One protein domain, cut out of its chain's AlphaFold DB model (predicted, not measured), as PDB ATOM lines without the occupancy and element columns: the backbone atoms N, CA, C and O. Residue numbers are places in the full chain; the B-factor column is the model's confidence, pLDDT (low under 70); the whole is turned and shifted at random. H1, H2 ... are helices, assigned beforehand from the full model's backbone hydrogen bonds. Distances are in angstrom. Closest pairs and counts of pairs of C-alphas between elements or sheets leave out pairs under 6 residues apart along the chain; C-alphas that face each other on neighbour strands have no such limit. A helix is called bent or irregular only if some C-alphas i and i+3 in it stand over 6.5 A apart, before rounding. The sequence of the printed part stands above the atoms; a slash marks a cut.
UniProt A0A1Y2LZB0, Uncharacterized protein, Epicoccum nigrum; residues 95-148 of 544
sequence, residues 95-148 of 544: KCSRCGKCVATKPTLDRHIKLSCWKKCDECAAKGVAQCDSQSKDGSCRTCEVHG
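What this domain is: This is residues 95 to 148 of the 544 residues of an uncharacterized protein of Epicoccum nigrum (UniProt A0A1Y2LZB0). A thin, elongated piece of chain with three helices strung one after another along its long axis: H1, much the longest, makes one end, the short H2 lies between, and the short H3 is near the other end. The leading residues 95 to 105 make a loop that folds back on itself beside H1, and residues 127 to 141 swing out in a wide loop between H2 and H3. The printed part has 54 residues, with three named helices in the order H1, H2, H3 and no named strand; the class is all helix, though under half of the residues, 22 of 54, are in named elements. The whole is only just compact, close to loose, with a radius of gyration of the C-alphas of 11.7 A, and its C-alphas span 36 by 18 by 13 A.

How they stand to each other: The first helix along the printed part is H1, residues 106 to 117, and it touches no helix. H2, residues 122 to 126, is close to H1 but not clearly touching: their closest C-alphas, those of Cys 117 and Ala 125, are 7.6 A apart, and their centres are 16.1 A apart. H3, residues 142 to 146, only just touches H2, with 3 pairs of C-alphas within 8 A. The closest C-alphas of H2 and H3 are those of Cys 124 and Thr 143, 7.4 A apart, and their centres are 11.5 A apart. H1 and H3 are apart. In H2 and H3 every O i to N i+4 pair is within hydrogen-bond range; in H1 it is 7 of 8.

Where its parts are: H1 runs from Lys 106, C-alpha at (-12.947, -5.156, -21.626), to Cys 117, C-alpha at (-12.880, -10.845, -8.305), 14.5 A from first to last C-alpha. It is irregular, but only just: C-alphas 114 and 117 are 6.7 A apart. H2 runs from Asp 122 to Ala 126, five residues. H3, also five residues, runs from Arg 142 to Val 146, whose C-alpha is at (-4.172, -17.358, 9.613).

The domain as a whole: The two C-alphas farthest apart are those of Thr 105 and Gly 148, at 36.4 A, and the first and last printed C-alphas, those of Lys 95 and Gly 148, are 28.6 A apart. The link from H1 to H2 is tight, with 4 residues, and the link from H2 to H3 is long, with 15 residues. The C-alphas of that long stretch, residues 127 to 141, lie 7 to 16 A from the mean of the C-alphas. The printed part has no cut. The mean pLDDT of the printed part is 95.0, and no printed residue is under 70.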
ATOM      1  N   LYS A  95      -6.150  -5.123 -17.470       95.88
ATOM      2  CA  LYS A  95      -5.717  -5.725 -16.205       95.88
ATOM      3  C   LYS A  95      -6.723  -5.394 -15.108       95.88
ATOM      4  O   LYS A  95      -7.134  -4.247 -14.963       95.88
ATOM      5  N   CYS A  96      -7.122  -6.392 -14.325       95.56
ATOM      6  CA  CYS A  96      -7.929  -6.160 -13.133       95.56
ATOM      7  C   CYS A  96      -7.098  -5.434 -12.078       95.56
ATOM      8  O   CYS A  96      -6.077  -5.957 -11.638       95.56
ATOM      9  N   SER A  97      -7.558  -4.265 -11.638       92.69
ATOM     10  CA  SER A  97      -6.874  -3.468 -10.613       92.69
ATOM     11  C   SER A  97      -6.799  -4.157  -9.250       92.69
ATOM     12  O   SER A  97      -5.891  -3.870  -8.483       92.69
ATOM     13  N   ARG A  98      -7.712  -5.094  -8.956       91.94
ATOM     14  CA  ARG A  98      -7.765  -5.788  -7.660       91.94
ATOM     15  C   ARG A  98      -6.867  -7.017  -7.585       91.94
ATOM     16  O   ARG A  98      -6.105  -7.153  -6.641       91.94
ATOM     17  N   CYS A  99      -6.962  -7.927  -8.555       93.31
ATOM     18  CA  CYS A  99      -6.200  -9.185  -8.519       93.31
ATOM     19  C   CYS A  99      -5.042  -9.247  -9.522       93.31
ATOM     20  O   CYS A  99      -4.397 -10.282  -9.655       93.31
ATOM     21  N   GLY A 100      -4.825  -8.190 -10.308       92.69
ATOM     22  CA  GLY A 100      -3.771  -8.134 -11.315       92.69
ATOM     23  C   GLY A 100      -3.964  -9.063 -12.518       92.69
ATOM     24  O   GLY A 100      -3.106  -9.077 -13.395       92.69
ATOM     25  N   LYS A 101      -5.069  -9.819 -12.600       93.25
ATOM     26  CA  LYS A 101      -5.327 -10.732 -13.718       93.25
ATOM     27  C   LYS A 101      -5.525  -9.953 -15.012       93.25
ATOM     28  O   LYS A 101      -6.367  -9.054 -15.082       93.25
ATOM     29  N   CYS A 102      -4.784 -10.341 -16.039       93.62
ATOM     30  CA  CYS A 102      -4.903  -9.763 -17.365       93.62
ATOM     31  C   CYS A 102      -5.901 -10.548 -18.226       93.62
ATOM     32  O   CYS A 102      -5.977 -11.777 -18.151       93.62
ATOM     33  N   VAL A 103      -6.675  -9.841 -19.044       95.31
ATOM     34  CA  VAL A 103      -7.661 -10.415 -19.963       95.31
ATOM     35  C   VAL A 103      -7.623  -9.706 -21.317       95.31
ATOM     36  O   VAL A 103      -7.262  -8.535 -21.418       95.31
ATOM     37  N   ALA A 104      -8.018 -10.424 -22.371       93.38
ATOM     38  CA  ALA A 104      -7.917  -9.931 -23.745       93.38
ATOM     39  C   ALA A 104      -8.891  -8.780 -24.058       93.38
ATOM     40  O   ALA A 104      -8.584  -7.910 -24.870       93.38
ATOM     41  N   THR A 105     -10.073  -8.747 -23.428       93.12
ATOM     42  CA  THR A 105     -11.127  -7.775 -23.768       93.12
ATOM     43  C   THR A 105     -11.752  -7.117 -22.537       93.12
ATOM     44  O   THR A 105     -11.863  -7.730 -21.471       93.12
ATOM     45  N   LYS A 106     -12.239  -5.881 -22.691       94.88
ATOM     46  CA  LYS A 106     -12.947  -5.156 -21.626       94.88
ATOM     47  C   LYS A 106     -14.184  -5.907 -21.093       94.88
ATOM     48  O   LYS A 106     -14.274  -6.067 -19.881       94.88
ATOM     49  N   PRO A 107     -15.081  -6.483 -21.924       95.75
ATOM     50  CA  PRO A 107     -16.229  -7.235 -21.405       95.75
ATOM     51  C   PRO A 107     -15.825  -8.472 -20.592       95.75
ATOM     52  O   PRO A 107     -16.503  -8.837 -19.631       95.75
ATOM     53  N   THR A 108     -14.705  -9.118 -20.945       95.69
ATOM     54  CA  THR A 108     -14.156 -10.215 -20.134       95.69
ATOM     55  C   THR A 108     -13.585  -9.728 -18.805       95.69
ATOM     56  O   THR A 108     -13.699 -10.452 -17.816       95.69
ATOM     57  N   LEU A 109     -13.043  -8.505 -18.751       96.00
ATOM     58  CA  LEU A 109     -12.590  -7.879 -17.508       96.00
ATOM     59  C   LEU A 109     -13.774  -7.561 -16.597       96.00
ATOM     60  O   LEU A 109     -13.777  -7.965 -15.437       96.00
ATOM     61  N   ASP A 110     -14.809  -6.922 -17.137       95.38
ATOM     62  CA  ASP A 110     -16.014  -6.573 -16.382       95.38
ATOM     63  C   ASP A 110     -16.696  -7.826 -15.827       95.38
ATOM     64  O   ASP A 110     -17.078  -7.877 -14.657       95.38
ATOM     65  N   ARG A 111     -16.795  -8.887 -16.641       96.19
ATOM     66  CA  ARG A 111     -17.308 -10.189 -16.194       96.19
ATOM     67  C   ARG A 111     -16.438 -10.783 -15.089       96.19
ATOM     68  O   ARG A 111     -16.972 -11.299 -14.110       96.19
ATOM     69  N   HIS A 112     -15.118 -10.710 -15.225       95.62
ATOM     70  CA  HIS A 112     -14.192 -11.183 -14.203       95.62
ATOM     71  C   HIS A 112     -14.380 -10.432 -12.875       95.62
ATOM     72  O   HIS A 112     -14.474 -11.075 -11.826       95.62
ATOM     73  N   ILE A 113     -14.508  -9.103 -12.913       94.88
ATOM     74  CA  ILE A 113     -14.745  -8.272 -11.726       94.88
ATOM     75  C   ILE A 113     -16.074  -8.657 -11.066       94.88
ATOM     76  O   ILE A 113     -16.097  -8.964  -9.873       94.88
ATOM     77  N   LYS A 114     -17.154  -8.735 -11.856       94.50
ATOM     78  CA  LYS A 114     -18.523  -9.003 -11.387       94.50
ATOM     79  C   LYS A 114     -18.787 -10.433 -10.929       94.50
ATOM     80  O   LYS A 114     -19.697 -10.632 -10.138       94.50
ATOM     81  N   LEU A 115     -18.058 -11.434 -11.424       94.06
ATOM     82  CA  LEU A 115     -18.349 -12.843 -11.111       94.06
ATOM     83  C   LEU A 115     -17.302 -13.509 -10.221       94.06
ATOM     84  O   LEU A 115     -17.641 -14.438  -9.487       94.06
ATOM     85  N   SER A 116     -16.044 -13.071 -10.284       93.94
ATOM     86  CA  SER A 116     -14.934 -13.780  -9.638       93.94
ATOM     87  C   SER A 116     -14.127 -12.900  -8.696       93.94
ATOM     88  O   SER A 116     -13.806 -13.341  -7.598       93.94
ATOM     89  N   CYS A 117     -13.786 -11.673  -9.096       95.06
ATOM     90  CA  CYS A 117     -12.880 -10.845  -8.305       95.06
ATOM     91  C   CYS A 117     -13.539 -10.304  -7.032       95.06
ATOM     92  O   CYS A 117     -12.888 -10.254  -5.995       95.06
ATOM     93  N   TRP A 118     -14.827  -9.948  -7.086       93.94
ATOM     94  CA  TRP A 118     -15.563  -9.451  -5.917       93.94
ATOM     95  C   TRP A 118     -15.678 -10.463  -4.773       93.94
ATOM     96  O   TRP A 118     -15.790 -10.061  -3.621       93.94
ATOM     97  N   LYS A 119     -15.583 -11.762  -5.082       95.56
ATOM     98  CA  LYS A 119     -15.649 -12.852  -4.100       95.56
ATOM     99  C   LYS A 119     -14.396 -12.967  -3.234       95.56
ATOM    100  O   LYS A 119     -14.432 -13.669  -2.228       95.56
ATOM    101  N   LYS A 120     -13.299 -12.320  -3.642       96.06
ATOM    102  CA  LYS A 120     -12.047 -12.255  -2.888       96.06
ATOM    103  C   LYS A 120     -12.005 -10.959  -2.084       96.06
ATOM    104  O   LYS A 120     -12.349  -9.898  -2.615       96.06
ATOM    105  N   CYS A 121     -11.551 -11.032  -0.836       96.56
ATOM    106  CA  CYS A 121     -11.178  -9.838  -0.083       96.56
ATOM    107  C   CYS A 121      -9.964  -9.149  -0.729       96.56
ATOM    108  O   CYS A 121      -9.228  -9.769  -1.510       96.56
ATOM    109  N   ASP A 122      -9.768  -7.864  -0.439       95.06
ATOM    110  CA  ASP A 122      -8.701  -7.069  -1.061       95.06
ATOM    111  C   ASP A 122      -7.303  -7.592  -0.719       95.06
ATOM    112  O   ASP A 122      -6.429  -7.636  -1.583       95.06
ATOM    113  N   GLU A 123      -7.111  -8.104   0.493       95.81
ATOM    114  CA  GLU A 123      -5.824  -8.620   0.962       95.81
ATOM    115  C   GLU A 123      -5.450  -9.920   0.240       95.81
ATOM    116  O   GLU A 123      -4.310 -10.100  -0.191       95.81
ATOM    117  N   CYS A 124      -6.417 -10.824   0.043       96.44
ATOM    118  CA  CYS A 124      -6.201 -12.051  -0.726       96.44
ATOM    119  C   CYS A 124      -6.015 -11.767  -2.219       96.44
ATOM    120  O   CYS A 124      -5.266 -12.483  -2.886       96.44
ATOM    121  N   ALA A 125      -6.686 -10.742  -2.755       95.44
ATOM    122  CA  ALA A 125      -6.511 -10.321  -4.139       95.44
ATOM    123  C   ALA A 125      -5.108  -9.739  -4.375       95.44
ATOM    124  O   ALA A 125      -4.454 -10.141  -5.337       95.44
ATOM    125  N   ALA A 126      -4.620  -8.890  -3.464       93.06
ATOM    126  CA  ALA A 126      -3.278  -8.311  -3.513       93.06
ATOM    127  C   ALA A 126      -2.171  -9.367  -3.372       93.06
ATOM    128  O   ALA A 126      -1.171  -9.315  -4.082       93.06
ATOM    129  N   LYS A 127      -2.373 -10.371  -2.508       93.94
ATOM    130  CA  LYS A 127      -1.445 -11.503  -2.337       93.94
ATOM    131  C   LYS A 127      -1.523 -12.553  -3.454       93.94
ATOM    132  O   LYS A 127      -0.762 -13.513  -3.433       93.94
ATOM    133  N   GLY A 128      -2.456 -12.424  -4.401       93.44
ATOM    134  CA  GLY A 128      -2.628 -13.401  -5.479       93.44
ATOM    135  C   GLY A 128      -3.137 -14.771  -5.012       93.44
ATOM    136  O   GLY A 128      -2.962 -15.764  -5.714       93.44
ATOM    137  N   VAL A 129      -3.794 -14.849  -3.849       94.38
ATOM    138  CA  VAL A 129      -4.276 -16.120  -3.292       94.38
ATOM    139  C   VAL A 129      -5.375 -16.684  -4.193       94.38
ATOM    140  O   VAL A 129      -6.365 -16.011  -4.510       94.38
ATOM    141  N   ALA A 130      -5.208 -17.932  -4.636       90.69
ATOM    142  CA  ALA A 130      -6.123 -18.567  -5.581       90.69
ATOM    143  C   ALA A 130      -7.534 -18.744  -4.994       90.69
ATOM    144  O   ALA A 130      -8.513 -18.405  -5.667       90.69
ATOM    145  N   GLN A 131      -7.620 -19.182  -3.736       93.62
ATOM    146  CA  GLN A 131      -8.859 -19.453  -3.011       93.62
ATOM    147  C   GLN A 131      -9.027 -18.475  -1.844       93.62
ATOM    148  O   GLN A 131      -8.183 -18.390  -0.960       93.62
ATOM    149  N   CYS A 132     -10.125 -17.725  -1.855       96.25
ATOM    150  CA  CYS A 132     -10.535 -16.870  -0.750       96.25
ATOM    151  C   CYS A 132     -11.964 -17.266  -0.398       96.25
ATOM    152  O   CYS A 132     -12.850 -17.221  -1.253       96.25
ATOM    153  N   ASP A 133     -12.178 -17.682   0.841       96.50
ATOM    154  CA  ASP A 133     -13.468 -18.099   1.385       96.50
ATOM    155  C   ASP A 133     -14.217 -16.936   2.048       96.50
ATOM    156  O   ASP A 133     -15.206 -17.160   2.745       96.50
ATOM    157  N   SER A 134     -13.808 -15.682   1.783       94.88
ATOM    158  CA  SER A 134     -14.473 -14.502   2.345       94.88
ATOM    159  C   SER A 134     -15.962 -14.495   2.044       94.88
ATOM    160  O   SER A 134     -16.730 -14.034   2.869       94.88
ATOM    161  N   GLN A 135     -16.406 -15.019   0.898       94.81
ATOM    162  CA  GLN A 135     -17.833 -15.046   0.576       94.81
ATOM    163  C   GLN A 135     -18.630 -16.034   1.447       94.81
ATOM    164  O   GLN A 135     -19.783 -15.751   1.759       94.81
ATOM    165  N   SER A 136     -18.029 -17.161   1.838       95.00
ATOM    166  CA  SER A 136     -18.715 -18.272   2.512       95.00
ATOM    167  C   SER A 136     -18.677 -18.188   4.034       95.00
ATOM    168  O   SER A 136     -19.542 -18.766   4.683       95.00
ATOM    169  N   LYS A 137     -17.685 -17.495   4.602       94.88
ATOM    170  CA  LYS A 137     -17.529 -17.343   6.050       94.88
ATOM    171  C   LYS A 137     -18.026 -15.969   6.502       94.88
ATOM    172  O   LYS A 137     -17.784 -14.959   5.829       94.88
ATOM    173  N   ASP A 138     -18.716 -15.932   7.635       93.88
ATOM    174  CA  ASP A 138     -18.995 -14.688   8.347       93.88
ATOM    175  C   ASP A 138     -17.744 -14.266   9.127       93.88
ATOM    176  O   ASP A 138     -17.148 -15.060   9.852       93.88
ATOM    177  N   GLY A 139     -17.311 -13.019   8.926       94.06
ATOM    178  CA  GLY A 139     -16.050 -12.498   9.459       94.06
ATOM    179  C   GLY A 139     -14.867 -12.621   8.491       94.06
ATOM    180  O   GLY A 139     -15.024 -12.525   7.270       94.06
ATOM    181  N   SER A 140     -13.662 -12.765   9.050       96.88
ATOM    182  CA  SER A 140     -12.419 -12.837   8.276       96.88
ATOM    183  C   SER A 140     -12.311 -14.141   7.489       96.88
ATOM    184  O   SER A 140     -12.615 -15.216   8.003       96.88
ATOM    185  N   CYS A 141     -11.842 -14.055   6.239       97.31
ATOM    186  CA  CYS A 141     -11.518 -15.251   5.462       97.31
ATOM    187  C   CYS A 141     -10.390 -16.042   6.141       97.31
ATOM    188  O   CYS A 141      -9.545 -15.449   6.820       97.31
ATOM    189  N   ARG A 142     -10.342 -17.363   5.939       97.38
ATOM    190  CA  ARG A 142      -9.385 -18.258   6.608       97.38
ATOM    191  C   ARG A 142      -7.941 -17.834   6.367       97.38
ATOM    192  O   ARG A 142      -7.124 -17.882   7.275       97.38
ATOM    193  N   THR A 143      -7.634 -17.361   5.162       97.25
ATOM    194  CA  THR A 143      -6.293 -16.870   4.824       97.25
ATOM    195  C   THR A 143      -5.935 -15.611   5.613       97.25
ATOM    196  O   THR A 143      -4.841 -15.518   6.159       97.25
ATOM    197  N   CYS A 144      -6.846 -14.640   5.711       97.75
ATOM    198  CA  CYS A 144      -6.608 -13.427   6.495       97.75
ATOM    199  C   CYS A 144      -6.518 -13.727   7.996       97.75
ATOM    200  O   CYS A 144      -5.664 -13.160   8.668       97.75
ATOM    201  N   GLU A 145      -7.335 -14.655   8.494       97.62
ATOM    202  CA  GLU A 145      -7.319 -15.118   9.884       97.62
ATOM    203  C   GLU A 145      -5.987 -15.787  10.252       97.62
ATOM    204  O   GLU A 145      -5.369 -15.394  11.236       97.62
ATOM    205  N   VAL A 146      -5.483 -16.707   9.418       97.12
ATOM    206  CA  VAL A 146      -4.172 -17.358   9.613       97.12
ATOM    207  C   VAL A 146      -3.027 -16.345   9.607       97.12
ATOM    208  O   VAL A 146      -2.057 -16.500  10.342       97.12
ATOM    209  N   HIS A 147      -3.129 -15.292   8.795       96.88
ATOM    210  CA  HIS A 147      -2.117 -14.238   8.748       96.88
ATOM    211  C   HIS A 147      -2.293 -13.150   9.815       96.88
ATOM    212  O   HIS A 147      -1.459 -12.248   9.871       96.88
ATOM    213  N   GLY A 148      -3.359 -13.184  10.621       96.88
ATOM    214  CA  GLY A 148      -3.662 -12.125  11.586       96.88
ATOM    215  C   GLY A 148      -3.926 -10.756  10.943       96.88
ATOM    216  O   GLY A 148      -3.658  -9.731  11.563       96.88
TER     217      GLY A 148